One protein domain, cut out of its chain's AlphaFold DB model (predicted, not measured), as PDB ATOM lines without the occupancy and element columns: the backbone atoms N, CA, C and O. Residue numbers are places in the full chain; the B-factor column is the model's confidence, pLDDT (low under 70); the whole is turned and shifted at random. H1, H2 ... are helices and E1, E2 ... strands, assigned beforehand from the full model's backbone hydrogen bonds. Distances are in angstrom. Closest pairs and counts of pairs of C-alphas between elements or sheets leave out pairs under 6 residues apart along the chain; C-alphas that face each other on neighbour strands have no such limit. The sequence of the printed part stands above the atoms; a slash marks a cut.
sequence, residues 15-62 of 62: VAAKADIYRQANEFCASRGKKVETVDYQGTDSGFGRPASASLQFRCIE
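This is residues 15 to 62 of the 62 residues of an uncharacterized protein of Xanthomonas phaseoli pv. dieffenbachiae (UniProt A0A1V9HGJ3). A long hairpin of two strands, E1 and E2, has one helix, H1, packed over one face and running roughly along it; the other face is bare. Residues 46 to 51, in the turn between the strands, stick out at one end. The printed part has 48 residues with one named helix and two named strands, in the order H1, E1, E2; the sheet is E1 - E2, antiparallel, and the class is mixed, helices and strands. The whole is loose, with a radius of gyration of the C-alphas of 12.6 A, and its outline is a rod spanning 42 by 18 by 11 A, the free turn adding to its length.

H1, residues 15 to 30, begins with C-alpha 15 at (38.285, 29.978, 8.129) and is 22.7 A long from first to last C-alpha. E1, residues 35 to 44, measures 25.9 A and bends by 53 degrees at residue 39. E2, residues 53 to 61, measures 25.3 A and ends with C-alpha 61 at (49.780, 52.338, 6.499).

E1 and E2 form a hairpin, antiparallel at 163 degrees between their directions. N 35 and O 61 are within hydrogen-bond range at 2.8 A, as are N 44 and O 53 at 2.9 A. The closest C-alphas of H1 and E1 are those of Asn 26 and Val 36, 5.3 A apart. Those of H1 and E2 are Cys 29 and Cys 60, also 5.3 A. In H1 every O i to N i+4 pair is within hydrogen-bond range.

The two C-alphas farthest apart are those of Gly 33 and Phe 48, at 42.3 A. The printed part has no cut and ends at the chain's last residue, Glu 62. The link H1 to E1 is tight, and the link E1 to E2 is short. The mean pLDDT of the printed part is 71.5; residues 15 to 18 and 40 to 55 are under 70.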
ATOM      1  N   VAL A  15      38.958  28.735   7.711       49.44
ATOM      2  CA  VAL A  15      38.285  29.978   8.129       49.44
ATOM      3  C   VAL A  15      38.911  30.593   9.388       49.44
ATOM      4  O   VAL A  15      39.077  31.813   9.450       49.44
ATOM      5  N   ALA A  16      39.305  29.773  10.367       53.91
ATOM      6  CA  ALA A  16      39.915  30.249  11.607       53.91
ATOM      7  C   ALA A  16      41.313  30.833  11.357       53.91
ATOM      8  O   ALA A  16      41.663  31.865  11.924       53.91
ATOM      9  N   ALA A  17      42.076  30.233  10.436       64.19
ATOM     10  CA  ALA A  17      43.408  30.710  10.074       64.19
ATOM     11  C   ALA A  17      43.365  32.123   9.470       64.19
ATOM     12  O   ALA A  17      44.185  32.967   9.821       64.19
ATOM     13  N   LYS A  18      42.380  32.432   8.613       67.25
ATOM     14  CA  LYS A  18      42.229  33.785   8.057       67.25
ATOM     15  C   LYS A  18      41.938  34.806   9.158       67.25
ATOM     16  O   LYS A  18      42.664  35.788   9.272       67.25
ATOM     17  N   ALA A  19      40.908  34.571   9.972       71.00
ATOM     18  CA  ALA A  19      40.516  35.502  11.031       71.00
ATOM     19  C   ALA A  19      41.668  35.778  12.011       71.00
ATOM     20  O   ALA A  19      41.903  36.929  12.381       71.00
ATOM     21  N   ASP A  20      42.432  34.744  12.371       74.19
ATOM     22  CA  ASP A  20      43.543  34.888  13.305       74.19
ATOM     23  C   ASP A  20      44.731  35.657  12.696       74.19
ATOM     24  O   ASP A  20      45.296  36.536  13.350       74.19
ATOM     25  N   ILE A  21      45.060  35.424  11.416       76.56
ATOM     26  CA  ILE A  21      46.123  36.173  10.725       76.56
ATOM     27  C   ILE A  21      45.736  37.653  10.551       76.56
ATOM     28  O   ILE A  21      46.577  38.528  10.758       76.56
ATOM     29  N   TYR A  22      44.471  37.957  10.235       78.31
ATOM     30  CA  TYR A  22      43.978  39.340  10.167       78.31
ATOM     31  C   TYR A  22      44.013  40.037  11.530       78.31
ATOM     32  O   TYR A  22      44.431  41.193  11.612       78.31
ATOM     33  N   ARG A  23      43.618  39.342  12.605       82.62
ATOM     34  CA  ARG A  23      43.691  39.877  13.970       82.62
ATOM     35  C   ARG A  23      45.132  40.213  14.351       82.62
ATOM     36  O   ARG A  23      45.396  41.345  14.744       82.62
ATOM     37  N   GLN A  24      46.065  39.282  14.144       81.12
ATOM     38  CA  GLN A  24      47.488  39.502  14.422       81.12
ATOM     39  C   GLN A  24      48.074  40.657  13.598       81.12
ATOM     40  O   GLN A  24      48.859  41.450  14.116       81.12
ATOM     41  N   ALA A  25      47.696  40.767  12.323       82.44
ATOM     42  CA  ALA A  25      48.122  41.862  11.456       82.44
ATOM     43  C   ALA A  25      47.605  43.220  11.954       82.44
ATOM     44  O   ALA A  25      48.358  44.195  12.003       82.44
ATOM     45  N   ASN A  26      46.338  43.268  12.370       83.06
ATOM     46  CA  ASN A  26      45.728  44.462  12.935       83.06
ATOM     47  C   ASN A  26      46.396  44.873  14.250       83.06
ATOM     48  O   ASN A  26      46.802  46.021  14.376       83.06
ATOM     49  N   GLU A  27      46.577  43.948  15.196       87.31
ATOM     50  CA  GLU A  27      47.258  44.229  16.467       87.31
ATOM     51  C   GLU A  27      48.702  44.704  16.252       87.31
ATOM     52  O   GLU A  27      49.149  45.653  16.899       87.31
ATOM     53  N   PHE A  28      49.419  44.116  15.290       86.00
ATOM     54  CA  PHE A  28      50.784  44.519  14.951       86.00
ATOM     55  C   PHE A  28      50.865  45.962  14.431       86.00
ATOM     56  O   PHE A  28      51.756  46.716  14.831       86.00
ATOM     57  N   CYS A  29      49.947  46.365  13.546       84.88
ATOM     58  CA  CYS A  29      49.907  47.738  13.045       84.88
ATOM     59  C   CYS A  29      49.358  48.713  14.101       84.88
ATOM     60  O   CYS A  29      49.937  49.784  14.289       84.88
ATOM     61  N   ALA A  30      48.331  48.318  14.859       86.62
ATOM     62  CA  ALA A  30      47.721  49.127  15.914       86.62
ATOM     63  C   ALA A  30      48.699  49.429  17.059       86.62
ATOM     64  O   ALA A  30      48.757  50.564  17.527       86.62
ATOM     65  N   SER A  31      49.551  48.469  17.440       86.75
ATOM     66  CA  SER A  31      50.641  48.686  18.406       86.75
ATOM     67  C   SER A  31      51.630  49.770  17.958       86.75
ATOM     68  O   SER A  31      52.340  50.334  18.788       86.75
ATOM     69  N   ARG A  32      51.676  50.077  16.659       84.25
ATOM     70  CA  ARG A  32      52.514  51.125  16.063       84.25
ATOM     71  C   ARG A  32      51.727  52.394  15.718       84.25
ATOM     72  O   ARG A  32      52.292  53.272  15.073       84.25
ATOM     73  N   GLY A  33      50.449  52.476  16.099       87.81
ATOM     74  CA  GLY A  33      49.556  53.583  15.739       87.81
ATOM     75  C   GLY A  33      49.224  53.647  14.247       87.81
ATOM     76  O   GLY A  33      48.906  54.715  13.744       87.81
ATOM     77  N   LYS A  34      49.341  52.523  13.531       87.88
ATOM     78  CA  LYS A  34      49.135  52.415  12.082       87.88
ATOM     79  C   LYS A  34      47.908  51.564  11.768       87.88
ATOM     80  O   LYS A  34      47.561  50.658  12.527       87.88
ATOM     81  N   LYS A  35      47.287  51.793  10.616       82.81
ATOM     82  CA  LYS A  35      46.196  50.965  10.088       82.81
ATOM     83  C   LYS A  35      46.749  49.771   9.321       82.81
ATOM     84  O   LYS A  35      47.760  49.867   8.625       82.81
ATOM     85  N   VAL A  36      46.083  48.626   9.448       83.00
ATOM     86  CA  VAL A  36      46.404  47.444   8.647       83.00
ATOM     87  C   VAL A  36      45.777  47.578   7.263       83.00
ATOM     88  O   VAL A  36      44.575  47.790   7.133       83.00
ATOM     89  N   GLU A  37      46.587  47.428   6.224       82.44
ATOM     90  CA  GLU A  37      46.116  47.317   4.852       82.44
ATOM     91  C   GLU A  37      46.474  45.938   4.311       82.44
ATOM     92  O   GLU A  37      47.632  45.512   4.332       82.44
ATOM     93  N   THR A  38      45.457  45.217   3.846       78.75
ATOM     94  CA  THR A  38      45.675  43.931   3.189       78.75
ATOM     95  C   THR A  38      46.194  44.185   1.787       78.75
ATOM     96  O   THR A  38      45.515  44.823   0.991       78.75
ATOM     97  N   VAL A  39      47.387  43.676   1.497       80.31
ATOM     98  CA  VAL A  39      48.013  43.793   0.177       80.31
ATOM     99  C   VAL A  39      47.606  42.615  -0.693       80.31
ATOM    100  O   VAL A  39      47.207  42.806  -1.834       80.31
ATOM    101  N   ASP A  40      47.702  41.403  -0.150       69.00
ATOM    102  CA  ASP A  40      47.416  40.181  -0.890       69.00
ATOM    103  C   ASP A  40      46.996  39.063   0.067       69.00
ATOM    104  O   ASP A  40      47.536  38.927   1.167       69.00
ATOM    105  N   TYR A  41      46.028  38.253  -0.346       68.50
ATOM    106  CA  TYR A  41      45.612  37.065   0.388       68.50
ATOM    107  C   TYR A  41      45.698  35.862  -0.542       68.50
ATOM    108  O   TYR A  41      44.825  35.641  -1.378       68.50
ATOM    109  N   GLN A  42      46.744  35.061  -0.361       63.75
ATOM    110  CA  GLN A  42      46.901  33.782  -1.036       63.75
ATOM    111  C   GLN A  42      46.408  32.668  -0.120       63.75
ATOM    112  O   GLN A  42      47.126  32.185   0.757       63.75
ATOM    113  N   GLY A  43      45.162  32.254  -0.332       59.94
ATOM    114  CA  GLY A  43      44.670  30.964   0.134       59.94
ATOM    115  C   GLY A  43      44.971  29.915  -0.928       59.94
ATOM    116  O   GLY A  43      44.328  29.903  -1.972       59.94
ATOM    117  N   THR A  44      45.958  29.050  -0.692       59.81
ATOM    118  CA  THR A  44      46.129  27.857  -1.530       59.81
ATOM    119  C   THR A  44      45.108  26.827  -1.080       59.81
ATOM    120  O   THR A  44      45.255  26.238  -0.005       59.81
ATOM    121  N   ASP A  45      44.067  26.650  -1.890       49.81
ATOM    122  CA  ASP A  45      43.083  25.588  -1.716       49.81
ATOM    123  C   ASP A  45      43.792  24.224  -1.791       49.81
ATOM    124  O   ASP A  45      44.685  24.013  -2.621       49.81
ATOM    125  N   SER A  46      43.474  23.322  -0.861       49.94
ATOM    126  CA  SER A  46      44.110  22.004  -0.766       49.94
ATOM    127  C   SER A  46      43.717  21.114  -1.944       49.94
ATOM    128  O   SER A  46      42.785  20.324  -1.855       49.94
ATOM    129  N   GLY A  47      44.456  21.208  -3.046       54.53
ATOM    130  CA  GLY A  47      44.422  20.224  -4.128       54.53
ATOM    131  C   GLY A  47      45.273  18.987  -3.812       54.53
ATOM    132  O   GLY A  47      46.219  19.063  -3.025       54.53
ATOM    133  N   PHE A  48      44.955  17.855  -4.453       39.19
ATOM    134  CA  PHE A  48      45.652  16.562  -4.338       39.19
ATOM    135  C   PHE A  48      47.190  16.743  -4.313       39.19
ATOM    136  O   PHE A  48      47.810  17.046  -5.330       39.19
ATOM    137  N   GLY A  49      47.803  16.603  -3.129       54.34
ATOM    138  CA  GLY A  49      49.258  16.683  -2.930       54.34
ATOM    139  C   GLY A  49      49.845  18.039  -2.506       54.34
ATOM    140  O   GLY A  49      51.065  18.128  -2.369       54.34
ATOM    141  N   ARG A  50      49.044  19.091  -2.264       55.75
ATOM    142  CA  ARG A  50      49.538  20.383  -1.743       55.75
ATOM    143  C   ARG A  50      48.921  20.719  -0.382       55.75
ATOM    144  O   ARG A  50      47.697  20.692  -0.258       55.75
ATOM    145  N   PRO A  51      49.732  21.048   0.642       49.50
ATOM    146  CA  PRO A  51      49.193  21.460   1.931       49.50
ATOM    147  C   PRO A  51      48.386  22.751   1.765       49.50
ATOM    148  O   PRO A  51      48.840  23.680   1.090       49.50
ATOM    149  N   ALA A  52      47.211  22.821   2.402       56.34
ATOM    150  CA  ALA A  52      46.510  24.088   2.591       56.34
ATOM    151  C   ALA A  52      47.482  25.075   3.226       56.34
ATOM    152  O   ALA A  52      48.007  24.835   4.313       56.34
ATOM    153  N   SER A  53      47.726  26.186   2.547       60.16
ATOM    154  CA  SER A  53      48.519  27.268   3.106       60.16
ATOM    155  C   SER A  53      47.786  28.568   2.862       60.16
ATOM    156  O   SER A  53      47.474  28.917   1.724       60.16
ATOM    157  N   ALA A  54      47.482  29.265   3.950       63.94
ATOM    158  CA  ALA A  54      46.937  30.607   3.921       63.94
ATOM    159  C   ALA A  54      48.074  31.581   4.235       63.94
ATOM    160  O   ALA A  54      48.620  31.584   5.338       63.94
ATOM    161  N   SER A  55      48.446  32.392   3.251       64.44
ATOM    162  CA  SER A  55      49.428  33.463   3.387       64.44
ATOM    163  C   SER A  55      48.723  34.804   3.200       64.44
ATOM    164  O   SER A  55      48.189  35.081   2.130       64.44
ATOM    165  N   LEU A  56      48.713  35.637   4.243       70.94
ATOM    166  CA  LEU A  56      48.224  37.015   4.172       70.94
ATOM    167  C   LEU A  56      49.423  37.961   4.122       70.94
ATOM    168  O   LEU A  56      50.197  38.035   5.080       70.94
ATOM    169  N   GLN A  57      49.563  38.704   3.031       75.62
ATOM    170  CA  GLN A  57      50.442  39.860   2.972       75.62
ATOM    171  C   GLN A  57      49.664  41.096   3.404       75.62
ATOM    172  O   GLN A  57      48.653  41.472   2.809       75.62
ATOM    173  N   PHE A  58      50.169  41.752   4.438       81.44
ATOM    174  CA  PHE A  58      49.633  43.007   4.937       81.44
ATOM    175  C   PHE A  58      50.755  44.032   5.074       81.44
ATOM    176  O   PHE A  58      51.924  43.683   5.271       81.44
ATOM    177  N   ARG A  59      50.394  45.310   4.978       82.38
ATOM    178  CA  ARG A  59      51.280  46.438   5.257       82.38
ATOM    179  C   ARG A  59      50.621  47.375   6.255       82.38
ATOM    180  O   ARG A  59      49.404  47.523   6.267       82.38
ATOM    181  N   CYS A  60      51.433  47.987   7.106       85.00
ATOM    182  CA  CYS A  60      50.951  49.016   8.013       85.00
ATOM    183  C   CYS A  60      51.048  50.368   7.309       85.00
ATOM    184  O   CYS A  60      52.161  50.819   7.017       85.00
ATOM    185  N   ILE A  61      49.902  50.983   7.045       81.88
ATOM    186  CA  ILE A  61      49.780  52.338   6.499       81.88
ATOM    187  C   ILE A  61      49.392  53.307   7.619       81.88
ATOM    188  O   ILE A  61      48.929  52.877   8.672       81.88
ATOM    189  N   GLU A  62      49.647  54.593   7.425       74.94
ATOM    190  CA  GLU A  62      49.364  55.636   8.422       74.94
ATOM    191  C   GLU A  62      47.854  55.886   8.592       74.94
ATOM    192  O   GLU A  62      47.117  55.925   7.580       74.94
TER     193      GLU A  62